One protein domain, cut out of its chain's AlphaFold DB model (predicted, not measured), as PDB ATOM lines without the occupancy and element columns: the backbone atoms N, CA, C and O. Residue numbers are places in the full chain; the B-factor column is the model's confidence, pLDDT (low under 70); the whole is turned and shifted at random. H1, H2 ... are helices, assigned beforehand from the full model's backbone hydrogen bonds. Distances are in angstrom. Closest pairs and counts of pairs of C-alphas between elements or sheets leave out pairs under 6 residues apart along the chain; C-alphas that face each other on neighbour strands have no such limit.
ATOM      1  N   GLU A   3     -80.422  13.033  33.223       81.69
ATOM      2  CA  GLU A   3     -79.342  12.451  32.431       81.69
ATOM      3  C   GLU A   3     -78.256  13.478  32.098       81.69
ATOM      4  O   GLU A   3     -77.077  13.134  32.076       81.69
ATOM      5  N   ALA A   4     -78.636  14.743  31.870       90.19
ATOM      6  CA  ALA A   4     -77.668  15.795  31.591       90.19
ATOM      7  C   ALA A   4     -76.915  16.225  32.855       90.19
ATOM      8  O   ALA A   4     -75.712  16.448  32.789       90.19
ATOM      9  N   ILE A   5     -77.592  16.280  34.007       90.69
ATOM     10  CA  ILE A   5     -76.947  16.568  35.299       90.69
ATOM     11  C   ILE A   5     -75.959  15.449  35.651       90.69
ATOM     12  O   ILE A   5     -74.822  15.732  36.008       90.69
ATOM     13  N   GLY A   6     -76.363  14.187  35.466       87.12
ATOM     14  CA  GLY A   6     -75.534  12.994  35.684       87.12
ATOM     15  C   GLY A   6     -74.227  12.969  34.889       87.12
ATOM     16  O   GLY A   6     -73.260  12.353  35.317       87.12
ATOM     17  N   ARG A   7     -74.198  13.642  33.734       89.19
ATOM     18  CA  ARG A   7     -73.030  13.736  32.846       89.19
ATOM     19  C   ARG A   7     -72.345  15.100  32.867       89.19
ATOM     20  O   ARG A   7     -71.431  15.322  32.075       89.19
ATOM     21  N   SER A   8     -72.820  16.021  33.698       91.94
ATOM     22  CA  SER A   8     -72.317  17.387  33.707       91.94
ATOM     23  C   SER A   8     -70.852  17.406  34.121       91.94
ATOM     24  O   SER A   8     -70.480  16.841  35.151       91.94
ATOM     25  N   ARG A   9     -70.018  18.121  33.360       92.62
ATOM     26  CA  ARG A   9     -68.611  18.327  33.723       92.62
ATOM     27  C   ARG A   9     -68.465  19.129  35.007       92.62
ATOM     28  O   ARG A   9     -67.401  19.075  35.606       92.62
ATOM     29  N   ALA A  10     -69.507  19.826  35.457       92.19
ATOM     30  CA  ALA A  10     -69.517  20.492  36.756       92.19
ATOM     31  C   ALA A  10     -69.285  19.520  37.923       92.19
ATOM     32  O   ALA A  10     -68.732  19.923  38.938       92.19
ATOM     33  N   LEU A  11     -69.669  18.249  37.759       92.94
ATOM     34  CA  LEU A  11     -69.575  17.202  38.778       92.94
ATOM     35  C   LEU A  11     -68.495  16.159  38.447       92.94
ATOM     36  O   LEU A  11     -68.556  15.035  38.934       92.94
ATOM     37  N   TRP A  12     -67.500  16.511  37.622       89.00
ATOM     38  CA  TRP A  12     -66.456  15.586  37.151       89.00
ATOM     39  C   TRP A  12     -65.684  14.877  38.275       89.00
ATOM     40  O   TRP A  12     -65.131  13.804  38.056       89.00
ATOM     41  N   ASN A  13     -65.627  15.486  39.461       87.06
ATOM     42  CA  ASN A  13     -64.928  14.980  40.636       87.06
ATOM     43  C   ASN A  13     -65.839  14.192  41.594       87.06
ATOM     44  O   ASN A  13     -65.468  13.999  42.753       87.06
ATOM     45  N   ARG A  14     -67.041  13.788  41.158       87.00
ATOM     46  CA  ARG A  14     -68.026  13.068  41.976       87.00
ATOM     47  C   ARG A  14     -68.334  11.690  41.405       87.00
ATOM     48  O   ARG A  14     -68.600  11.553  40.217       87.00
ATOM     49  N   ASP A  15     -68.400  10.699  42.292       84.19
ATOM     50  CA  ASP A  15     -68.743   9.315  41.935       84.19
ATOM     51  C   ASP A  15     -70.247   9.119  41.680       84.19
ATOM     52  O   ASP A  15     -70.653   8.213  40.954       84.19
ATOM     53  N   ALA A  16     -71.089   9.967  42.277       86.88
ATOM     54  CA  ALA A  16     -72.538   9.946  42.115       86.88
ATOM     55  C   ALA A  16     -73.132  11.355  42.226       86.88
ATOM     56  O   ALA A  16     -72.606  12.216  42.934       86.88
ATOM     57  N   VAL A  17     -74.261  11.573  41.548       88.38
ATOM     58  CA  VAL A  17     -75.014  12.831  41.621       88.38
ATOM     59  C   VAL A  17     -76.053  12.761  42.731       88.38
ATOM     60  O   VAL A  17     -76.997  11.978  42.647       88.38
ATOM     61  N   ASP A  18     -75.919  13.647  43.716       89.94
ATOM     62  CA  ASP A  18     -76.922  13.885  44.751       89.94
ATOM     63  C   ASP A  18     -77.290  15.373  44.829       89.94
ATOM     64  O   ASP A  18     -76.583  16.189  45.418       89.94
ATOM     65  N   LEU A  19     -78.449  15.736  44.274       87.12
ATOM     66  CA  LEU A  19     -78.961  17.111  44.335       87.12
ATOM     67  C   LEU A  19     -79.505  17.495  45.723       87.12
ATOM     68  O   LEU A  19     -79.893  18.648  45.933       87.12
ATOM     69  N   ARG A  20     -79.535  16.574  46.695       90.50
ATOM     70  CA  ARG A  20     -79.747  16.901  48.115       90.50
ATOM     71  C   ARG A  20     -78.496  17.505  48.751       90.50
ATOM     72  O   ARG A  20     -78.625  18.199  49.753       90.50
ATOM     73  N   SER A  21     -77.323  17.321  48.144       94.31
ATOM     74  CA  SER A  21     -76.111  18.046  48.518       94.31
ATOM     75  C   SER A  21     -76.177  19.483  48.003       94.31
ATOM     76  O   SER A  21     -76.269  19.724  46.797       94.31
ATOM     77  N   ASP A  22     -76.118  20.450  48.920       95.44
ATOM     78  CA  ASP A  22     -76.045  21.870  48.565       95.44
ATOM     79  C   ASP A  22     -74.748  22.196  47.810       95.44
ATOM     80  O   ASP A  22     -74.756  23.047  46.927       95.44
ATOM     81  N   GLU A  23     -73.660  21.474  48.089       94.50
ATOM     82  CA  GLU A  23     -72.386  21.642  47.389       94.50
ATOM     83  C   GLU A  23     -72.502  21.230  45.916       94.50
ATOM     84  O   GLU A  23     -72.126  21.991  45.026       94.50
ATOM     85  N   MET A  24     -73.061  20.049  45.633       95.12
ATOM     86  CA  MET A  24     -73.247  19.594  44.249       95.12
ATOM     87  C   MET A  24     -74.254  20.472  43.507       95.12
ATOM     88  O   MET A  24     -74.051  20.793  42.337       95.12
ATOM     89  N   LEU A  25     -75.321  20.897  44.187       96.69
ATOM     90  CA  LEU A  25     -76.293  21.818  43.613       96.69
ATOM     91  C   LEU A  25     -75.633  23.158  43.259       96.69
ATOM     92  O   LEU A  25     -75.797  23.620  42.135       96.69
ATOM     93  N   ALA A  26     -74.824  23.734  44.151       96.19
ATOM     94  CA  ALA A  26     -74.058  24.947  43.870       96.19
ATOM     95  C   ALA A  26     -73.098  24.766  42.683       96.19
ATOM     96  O   ALA A  26     -73.063  25.617  41.799       96.19
ATOM     97  N   GLN A  27     -72.388  23.635  42.594       95.31
ATOM     98  CA  GLN A  27     -71.511  23.335  41.453       95.31
ATOM     99  C   GLN A  27     -72.276  23.288  40.126       95.31
ATOM    100  O   GLN A  27     -71.804  23.833  39.130       95.31
ATOM    101  N   VAL A  28     -73.468  22.680  40.099       96.50
ATOM    102  CA  VAL A  28     -74.318  22.661  38.898       96.50
ATOM    103  C   VAL A  28     -74.819  24.064  38.562       96.50
ATOM    104  O   VAL A  28     -74.790  24.433  37.394       96.50
ATOM    105  N   LEU A  29     -75.252  24.858  39.545       96.81
ATOM    106  CA  LEU A  29     -75.702  26.239  39.322       96.81
ATOM    107  C   LEU A  29     -74.581  27.132  38.766       96.81
ATOM    108  O   LEU A  29     -74.854  27.994  37.933       96.81
ATOM    109  N   ASP A  30     -73.347  26.905  39.216       95.62
ATOM    110  CA  ASP A  30     -72.165  27.691  38.862       95.62
ATOM    111  C   ASP A  30     -71.541  27.278  37.519       95.62
ATOM    112  O   ASP A  30     -71.301  28.111  36.649       95.62
ATOM    113  N   ARG A  31     -71.304  25.973  37.324       94.94
ATOM    114  CA  ARG A  31     -70.503  25.431  36.206       94.94
ATOM    115  C   ARG A  31     -71.255  24.471  35.292       94.94
ATOM    116  O   ARG A  31     -70.654  23.893  34.387       94.94
ATOM    117  N   GLY A  32     -72.540  24.242  35.549       94.50
ATOM    118  CA  GLY A  32     -73.352  23.326  34.757       94.50
ATOM    119  C   GLY A  32     -73.506  23.785  33.310       94.50
ATOM    120  O   GLY A  32     -73.581  24.971  33.001       94.50
ATOM    121  N   GLU A  33     -73.585  22.830  32.390       95.44
ATOM    122  CA  GLU A  33     -73.921  23.120  31.005       95.44
ATOM    123  C   GLU A  33     -75.420  23.427  30.870       95.44
ATOM    124  O   GLU A  33     -76.251  22.943  31.641       95.44
ATOM    125  N   VAL A  34     -75.806  24.145  29.812       95.69
ATOM    126  CA  VAL A  34     -77.210  24.523  29.542       95.69
ATOM    127  C   VAL A  34     -78.174  23.327  29.595       95.69
ATOM    128  O   VAL A  34     -79.321  23.468  30.019       95.69
ATOM    129  N   ALA A  35     -77.735  22.136  29.176       96.06
ATOM    130  CA  ALA A  35     -78.542  20.921  29.267       96.06
ATOM    131  C   ALA A  35     -78.810  20.500  30.725       96.06
ATOM    132  O   ALA A  35     -79.953  20.188  31.059       96.06
ATOM    133  N   ALA A  36     -77.796  20.551  31.592       95.62
ATOM    134  CA  ALA A  36     -77.929  20.274  33.019       95.62
ATOM    135  C   ALA A  36     -78.809  21.328  33.709       95.62
ATOM    136  O   ALA A  36     -79.708  20.978  34.471       95.62
ATOM    137  N   TRP A  37     -78.640  22.609  33.367       97.00
ATOM    138  CA  TRP A  37     -79.501  23.686  33.868       97.00
ATOM    139  C   TRP A  37     -80.960  23.514  33.458       97.00
ATOM    140  O   TRP A  37     -81.865  23.749  34.257       97.00
ATOM    141  N   ARG A  38     -81.211  23.061  32.226       96.88
ATOM    142  CA  ARG A  38     -82.565  22.778  31.744       96.88
ATOM    143  C   ARG A  38     -83.209  21.627  32.510       96.88
ATOM    144  O   ARG A  38     -84.388  21.718  32.846       96.88
ATOM    145  N   ASP A  39     -82.463  20.560  32.777       96.19
ATOM    146  CA  ASP A  39     -82.935  19.452  33.613       96.19
ATOM    147  C   ASP A  39     -83.256  19.948  35.029       96.19
ATOM    148  O   ASP A  39     -84.364  19.713  35.514       96.19
ATOM    149  N   LEU A  40     -82.359  20.731  35.639       96.75
ATOM    150  CA  LEU A  40     -82.551  21.289  36.978       96.75
ATOM    151  C   LEU A  40     -83.784  22.199  37.048       96.75
ATOM    152  O   LEU A  40     -84.600  22.067  37.956       96.75
ATOM    153  N   TYR A  41     -83.972  23.071  36.056       96.88
ATOM    154  CA  TYR A  41     -85.149  23.933  35.960       96.88
ATOM    155  C   TYR A  41     -86.452  23.126  35.853       96.88
ATOM    156  O   TYR A  41     -87.440  23.447  36.514       96.88
ATOM    157  N   ARG A  42     -86.473  22.047  35.053       96.19
ATOM    158  CA  ARG A  42     -87.653  21.167  34.958       96.19
ATOM    159  C   ARG A  42     -87.954  20.469  36.282       96.19
ATOM    160  O   ARG A  42     -89.126  20.337  36.618       96.19
ATOM    161  N   MET A  43     -86.928  20.045  37.019       95.69
ATOM    162  CA  MET A  43     -87.105  19.462  38.352       95.69
ATOM    163  C   MET A  43     -87.670  20.495  39.325       95.69
ATOM    164  O   MET A  43     -88.700  20.252  39.942       95.69
ATOM    165  N   ALA A  44     -87.066  21.682  39.380       96.94
ATOM    166  CA  ALA A  44     -87.506  22.779  40.235       96.94
ATOM    167  C   ALA A  44     -88.953  23.213  39.927       96.94
ATOM    168  O   ALA A  44     -89.708  23.589  40.816       96.94
ATOM    169  N   ARG A  45     -89.407  23.107  38.673       96.94
ATOM    170  CA  ARG A  45     -90.812  23.372  38.330       96.94
ATOM    171  C   ARG A  45     -91.799  22.460  39.070       96.94
ATOM    172  O   ARG A  45     -92.902  22.911  39.365       96.94
ATOM    173  N   ALA A  46     -91.428  21.208  39.325       95.94
ATOM    174  CA  ALA A  46     -92.271  20.225  40.004       95.94
ATOM    175  C   ALA A  46     -91.982  20.110  41.512       95.94
ATOM    176  O   ALA A  46     -92.785  19.532  42.237       95.94
ATOM    177  N   ASP A  47     -90.857  20.657  41.977       96.19
ATOM    178  CA  ASP A  47     -90.353  20.491  43.338       96.19
ATOM    179  C   ASP A  47     -90.132  21.855  44.012       96.19
ATOM    180  O   ASP A  47     -89.179  22.592  43.730       96.19
ATOM    181  N   VAL A  48     -91.049  22.194  44.921       96.06
ATOM    182  CA  VAL A  48     -91.038  23.461  45.663       96.06
ATOM    183  C   VAL A  48     -89.857  23.538  46.629       96.06
ATOM    184  O   VAL A  48     -89.280  24.616  46.788       96.06
ATOM    185  N   GLU A  49     -89.469  22.420  47.244       96.00
ATOM    186  CA  GLU A  49     -88.342  22.377  48.178       96.00
ATOM    187  C   GLU A  49     -87.026  22.605  47.436       96.00
ATOM    188  O   GLU A  49     -86.188  23.394  47.877       96.00
ATOM    189  N   LEU A  50     -86.865  21.991  46.261       96.88
ATOM    190  CA  LEU A  50     -85.711  22.227  45.400       96.88
ATOM    191  C   LEU A  50     -85.616  23.694  44.965       96.88
ATOM    192  O   LEU A  50     -84.529  24.267  45.035       96.88
ATOM    193  N   ARG A  51     -86.728  24.337  44.577       97.06
ATOM    194  CA  ARG A  51     -86.719  25.786  44.276       97.06
ATOM    195  C   ARG A  51     -86.273  26.621  45.459       97.06
ATOM    196  O   ARG A  51     -85.425  27.496  45.294       97.06
ATOM    197  N   ALA A  52     -86.830  26.361  46.640       96.62
ATOM    198  CA  ALA A  52     -86.473  27.096  47.845       96.62
ATOM    199  C   ALA A  52     -84.979  26.927  48.170       96.62
ATOM    200  O   ALA A  52     -84.306  27.889  48.542       96.62
ATOM    201  N   ARG A  53     -84.432  25.722  47.957       97.56
ATOM    202  CA  ARG A  53     -83.003  25.442  48.130       97.56
ATOM    203  C   ARG A  53     -82.130  26.161  47.106       97.56
ATOM    204  O   ARG A  53     -81.140  26.751  47.521       97.56
ATOM    205  N   ILE A  54     -82.497  26.162  45.821       97.81
ATOM    206  CA  ILE A  54     -81.785  26.928  44.782       97.81
ATOM    207  C   ILE A  54     -81.773  28.411  45.151       97.81
ATOM    208  O   ILE A  54     -80.710  29.023  45.162       97.81
ATOM    209  N   HIS A  55     -82.930  28.973  45.513       98.12
ATOM    210  CA  HIS A  55     -83.042  30.371  45.925       98.12
ATOM    211  C   HIS A  55     -82.106  30.693  47.094       98.12
ATOM    212  O   HIS A  55     -81.311  31.623  47.002       98.12
ATOM    213  N   ARG A  56     -82.132  29.880  48.158       97.56
ATOM    214  CA  ARG A  56     -81.227  30.036  49.301       97.56
ATOM    215  C   ARG A  56     -79.757  29.967  48.881       97.56
ATOM    216  O   ARG A  56     -78.996  30.837  49.276       97.56
ATOM    217  N   ILE A  57     -79.365  28.970  48.081       97.62
ATOM    218  CA  ILE A  57     -77.972  28.801  47.639       97.62
ATOM    219  C   ILE A  57     -77.497  30.030  46.872       97.62
ATOM    220  O   ILE A  57     -76.426  30.535  47.172       97.62
ATOM    221  N   VAL A  58     -78.300  30.546  45.942       97.31
ATOM    222  CA  VAL A  58     -77.944  31.727  45.139       97.31
ATOM    223  C   VAL A  58     -77.737  32.979  46.003       97.31
ATOM    224  O   VAL A  58     -76.936  33.837  45.646       97.31
ATOM    225  N   LEU A  59     -78.417  33.076  47.149       97.06
ATOM    226  CA  LEU A  59     -78.243  34.177  48.103       97.06
ATOM    227  C   LEU A  59     -77.062  33.987  49.067       97.06
ATOM    228  O   LEU A  59     -76.656  34.943  49.718       97.06
ATOM    229  N   THR A  60     -76.516  32.776  49.200       96.25
ATOM    230  CA  THR A  60     -75.481  32.471  50.211       96.25
ATOM    231  C   THR A  60     -74.159  31.987  49.631       96.25
ATOM    232  O   THR A  60     -73.148  32.005  50.325       96.25
ATOM    233  N   VAL A  61     -74.156  31.523  48.385       95.12
ATOM    234  CA  VAL A  61     -72.987  30.977  47.698       95.12
ATOM    235  C   VAL A  61     -72.721  31.817  46.452       95.12
ATOM    236  O   VAL A  61     -73.642  32.016  45.657       95.12
ATOM    237  N   PRO A  62     -71.481  32.288  46.244       94.19
ATOM    238  CA  PRO A  62     -71.110  32.936  44.999       94.19
ATOM    239  C   PRO A  62     -71.262  31.951  43.836       94.19
ATOM    240  O   PRO A  62     -70.609  30.909  43.797       94.19
ATOM    241  N   VAL A  63     -72.139  32.283  42.895       94.94
ATOM    242  CA  VAL A  63     -72.347  31.543  41.643       94.94
ATOM    243  C   VAL A  63     -72.185  32.504  40.474       94.94
ATOM    244  O   VAL A  63     -72.494  33.684  40.611       94.94
ATOM    245  N   ALA A  64     -71.747  32.016  39.316       93.69
ATOM    246  CA  ALA A  64     -71.427  32.868  38.172       93.69
ATOM    247  C   ALA A  64     -72.600  33.734  37.668       93.69
ATOM    248  O   ALA A  64     -72.389  34.839  37.169       93.69
ATOM    249  N   LEU A  65     -73.844  33.248  37.775       95.31
ATOM    250  CA  LEU A  65     -75.038  33.918  37.240       95.31
ATOM    251  C   LEU A  65     -76.182  33.970  38.273       95.31
ATOM    252  O   LEU A  65     -77.227  33.342  38.073       95.31
ATOM    253  N   PRO A  66     -76.041  34.721  39.379       96.44
ATOM    254  CA  PRO A  66     -77.006  34.671  40.473       96.44
ATOM    255  C   PRO A  66     -78.366  35.238  40.044       96.44
ATOM    256  O   PRO A  66     -79.397  34.588  40.204       96.44
ATOM    257  N   HIS A  67     -78.381  36.393  39.375       96.75
ATOM    258  CA  HIS A  67     -79.615  37.035  38.911       96.75
ATOM    259  C   HIS A  67     -80.379  36.215  37.860       96.75
ATOM    260  O   HIS A  67     -81.609  36.256  37.828       96.75
ATOM    261  N   PHE A  68     -79.677  35.428  37.035       96.75
ATOM    262  CA  PHE A  68     -80.315  34.482  36.116       96.75
ATOM    263  C   PHE A  68     -81.124  33.435  36.889       96.75
ATOM    264  O   PHE A  68     -82.296  33.208  36.584       96.75
ATOM    265  N   TRP A  69     -80.529  32.837  37.924       97.75
ATOM    266  CA  TRP A  69     -81.205  31.839  38.750       97.75
ATOM    267  C   TRP A  69     -82.331  32.436  39.591       97.75
ATOM    268  O   TRP A  69     -83.396  31.828  39.677       97.75
ATOM    269  N   LEU A  70     -82.152  33.639  40.142       97.94
ATOM    270  CA  LEU A  70     -83.219  34.365  40.838       97.94
ATOM    271  C   LEU A  70     -84.421  34.614  39.917       97.94
ATOM    272  O   LEU A  70     -85.551  34.285  40.275       97.94
ATOM    273  N   ALA A  71     -84.185  35.104  38.696       98.19
ATOM    274  CA  ALA A  71     -85.242  35.298  37.706       98.19
ATOM    275  C   ALA A  71     -85.917  33.971  37.309       98.19
ATOM    276  O   ALA A  71     -87.141  33.910  37.181       98.19
ATOM    277  N   ALA A  72     -85.141  32.892  37.168       97.88
ATOM    278  CA  ALA A  72     -85.668  31.562  36.880       97.88
ATOM    279  C   ALA A  72     -86.525  31.003  38.030       97.88
ATOM    280  O   ALA A  72     -87.534  30.350  37.780       97.88
ATOM    281  N   MET A  73     -86.165  31.250  39.290       98.00
ATOM    282  CA  MET A  73     -86.991  30.842  40.431       98.00
ATOM    283  C   MET A  73     -88.266  31.689  40.519       98.00
ATOM    284  O   MET A  73     -89.350  31.138  40.730       98.00
ATOM    285  N   ALA A  74     -88.162  33.001  40.290       98.00
ATOM    286  CA  ALA A  74     -89.306  33.908  40.259       98.00
ATOM    287  C   ALA A  74     -90.329  33.509  39.184       98.00
ATOM    288  O   ALA A  74     -91.529  33.472  39.458       98.00
ATOM    289  N   SER A  75     -89.877  33.112  37.986       98.06
ATOM    290  CA  SER A  75     -90.770  32.651  36.909       98.06
ATOM    291  C   SER A  75     -91.502  31.343  37.238       98.06
ATOM    292  O   SER A  75     -92.563  31.068  36.678       98.06
ATOM    293  N   LEU A  76     -90.973  30.552  38.175       97.69
ATOM    294  CA  LEU A  76     -91.622  29.358  38.714       97.69
ATOM    295  C   LEU A  76     -92.546  29.663  39.910       97.69
ATOM    296  O   LEU A  76     -93.166  28.743  40.444       97.69
ATOM    297  N   GLY A  77     -92.672  30.924  40.329       96.31
ATOM    298  CA  GLY A  77     -93.533  31.357  41.433       96.31
ATOM    299  C   GLY A  77     -92.853  31.378  42.805       96.31
ATOM    300  O   GLY A  77     -93.544  31.464  43.818       96.31
ATOM    301  N   GLN A  78     -91.520  31.285  42.870       97.00
ATOM    302  CA  GLN A  78     -90.785  31.555  44.107       97.00
ATOM    303  C   GLN A  78     -90.870  33.053  44.431       97.00
ATOM    304  O   GLN A  78     -90.618  33.889  43.565       97.00
ATOM    305  N   ALA A  79     -91.173  33.400  45.683       95.94
ATOM    306  CA  ALA A  79     -91.025  34.775  46.148       95.94
ATOM    307  C   ALA A  79     -89.528  35.116  46.206       95.94
ATOM    308  O   ALA A  79     -88.785  34.499  46.975       95.94
ATOM    309  N   VAL A  80     -89.109  36.053  45.356       96.75
ATOM    310  CA  VAL A  80     -87.724  36.507  45.201       96.75
ATOM    311  C   VAL A  80     -87.685  38.009  45.428       96.75
ATOM    312  O   VAL A  80     -88.424  38.756  44.787       96.75
ATOM    313  N   ASP A  81     -86.808  38.436  46.327       95.62
ATOM    314  CA  ASP A  81     -86.453  39.838  46.496       95.62
ATOM    315  C   ASP A  81     -85.222  40.142  45.637       95.62
ATOM    316  O   ASP A  81     -84.111  39.727  45.953       95.62
ATOM    317  N   PHE A  82     -85.419  40.862  44.532       93.81
ATOM    318  CA  PHE A  82     -84.328  41.252  43.632       93.81
ATOM    319  C   PHE A  82     -83.435  42.365  44.194       93.81
ATOM    320  O   PHE A  82     -82.423  42.688  43.578       93.81
ATOM    321  N   SER A  83     -83.807  42.972  45.325       94.75
ATOM    322  CA  SER A  83     -82.975  43.947  46.032       94.75
ATOM    323  C   SER A  83     -82.084  43.312  47.099       94.75
ATOM    324  O   SER A  83     -81.183  43.977  47.614       94.75
ATOM    325  N   ALA A  84     -82.303  42.030  47.415       92.62
ATOM    326  CA  ALA A  84     -81.464  41.304  48.351       92.62
ATOM    327  C   ALA A  84     -80.024  41.211  47.814       92.62
ATOM    328  O   ALA A  84     -79.824  40.910  46.632       92.62
ATOM    329  N   PRO A  85     -79.008  41.448  48.661       94.12
ATOM    330  CA  PRO A  85     -77.622  41.328  48.239       94.12
ATOM    331  C   PRO A  85     -77.309  39.877  47.858       94.12
ATOM    332  O   PRO A  85     -77.687  38.941  48.566       94.12
ATOM    333  N   VAL A  86     -76.587  39.703  46.752       95.19
ATOM    334  CA  VAL A  86     -76.024  38.415  46.327       95.19
ATOM    335  C   VAL A  86     -74.509  38.421  46.547       95.19
ATOM    336  O   VAL A  86     -73.893  39.477  46.378       95.19
ATOM    337  N   PRO A  87     -73.889  37.286  46.915       94.94
ATOM    338  CA  PRO A  87     -72.439  37.213  47.073       94.94
ATOM    339  C   PRO A  87     -71.710  37.551  45.768       94.94
ATOM    340  O   PRO A  87     -72.111  37.091  44.694       94.94
ATOM    341  N   ASP A  88     -70.623  38.321  45.858       92.06
ATOM    342  CA  ASP A  88     -69.812  38.666  44.691       92.06
ATOM    343  C   ASP A  88     -68.973  37.454  44.252       92.06
ATOM    344  O   ASP A  88     -68.106  36.957  44.976       92.06
ATOM    345  N   TYR A  89     -69.262  36.956  43.049       90.62
ATOM    346  CA  TYR A  89     -68.565  35.818  42.458       90.62
ATOM    347  C   TYR A  89     -67.098  36.121  42.143       90.62
ATOM    348  O   TYR A  89     -66.243  35.260  42.342       90.62
ATOM    349  N   TYR A  90     -66.789  37.324  41.660       86.94
ATOM    350  CA  TYR A  90     -65.431  37.686  41.263       86.94
ATOM    351  C   TYR A  90     -64.566  38.022  42.471       86.94
ATOM    352  O   TYR A  90     -63.408  37.625  42.494       86.94
ATOM    353  N   GLU A  91     -65.122  38.664  43.500       88.25
ATOM    354  CA  GLU A  91     -64.409  38.873  44.765       88.25
ATOM    355  C   GLU A  91     -64.066  37.530  45.427       88.25
ATOM    356  O   GLU A  91     -62.931  37.309  45.838       88.25
ATOM    357  N   ALA A  92     -65.014  36.589  45.452       80.12
ATOM    358  CA  ALA A  92     -64.806  35.273  46.054       80.12
ATOM    359  C   ALA A  92     -63.884  34.338  45.245       80.12
ATOM    360  O   ALA A  92     -63.402  33.343  45.788       80.12
ATOM    361  N   THR A  93     -63.659  34.617  43.956       77.00
ATOM    362  CA  THR A  93     -62.814  33.792  43.068       77.00
ATOM    363  C   THR A  93     -61.526  34.481  42.622       77.00
ATOM    364  O   THR A  93     -60.725  33.864  41.915       77.00
ATOM    365  N   ALA A  94     -61.291  35.720  43.058       73.25
ATOM    366  CA  ALA A  94     -60.019  36.409  42.908       73.25
ATOM    367  C   ALA A  94     -58.981  35.767  43.844       73.25
ATOM    368  O   ALA A  94     -58.934  36.054  45.038       73.25
TER     369      ALA A  94
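AT A GLANCE: This is residues 3 to 94 of the 95 residues of an uncharacterized protein of Candidatus Rokubacteria bacterium (UniProt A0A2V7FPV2). Look first for H4 and H5, a helical hairpin side by side; H3 meets one end of H4 in a V, and H2 crosses near the other end of H4, by the start of H3. H1, one short turn, packs on the first half of H3, while H6 lies away from the other helices at the end of the long link 76 to 88. You will find 92 printed residues with six named helices, H1 to H6 in chain order, and no named strand; the class is all helix, with 55 residues in the helices. The whole is compact, with a radius of gyration of the C-alphas of 12.5 A and spans of 37 by 36 by 20 A.

HOW THE PARTS SIT: Begin at H4, residues 48 to 60. It touches H5, residues 66 to 75, at a shallow tilt of 26 degrees, opposite ways, a helical hairpin; the closest C-alphas are those of Val 58 and Pro 66, 5.6 A apart. With residues 53 to 58 alone, H4 touches H2, residues 22 to 31; the closest C-alphas are those of Ala 26 and Ile 57, 6.7 A apart, and the tilt of 72 degrees is only just about perpendicular. H3, residues 34 to 46, touches H4 only at the corner, at a steep tilt of 54 degrees, opposite ways; look at the closest C-alphas, those of Ala 44 and Arg 51, 5.1 A apart. H2 and H3 only just touch, and only at the corner, with 3 pairs of C-alphas within 8 A, the closest those of Leu 29 and Trp 37, 7.1 A apart. H3 and H5 are close but not clearly touching, with the closest C-alphas, those of Tyr 41 and Ala 72, 7.7 A apart. H1, residues 3 to 6, touches H3 at residues 35 to 40 alone; the closest C-alphas are those of Ile 5 and Ala 36, 4.5 A apart. H6, residues 89 to 93, is apart from the other five helices. Every O i to N i+4 pair is within hydrogen-bond range in H2, H4, H5 and H6, and 8 of 9 are in H3; H1 is too short for such a pair, and its one O i to N i+3 pair is not within range.

IN THESE COORDINATES: Find C-alpha 48 at (-91.038, 23.461, 45.663); from there H4 runs 18.5 A to C-alpha 60. H3 measures 18.8 A from C-alpha 34 at (-77.210, 24.523, 29.542), H5 14.4 A and H2 14.0 A. H1 is 5.0 A long and H6 6.1 A, ending at C-alpha 93 at (-62.814, 33.792, 43.068).

THE WHOLE: The two C-alphas farthest apart are those of Asp 15 and Ser 83, 37.7 A, one in each long link: H1 to H2, residues 7 to 21, and H5 to H6, residues 76 to 88. The other three links are tight. The printed part has no cut, its mean pLDDT is 93.8, and no printed residue is under 70.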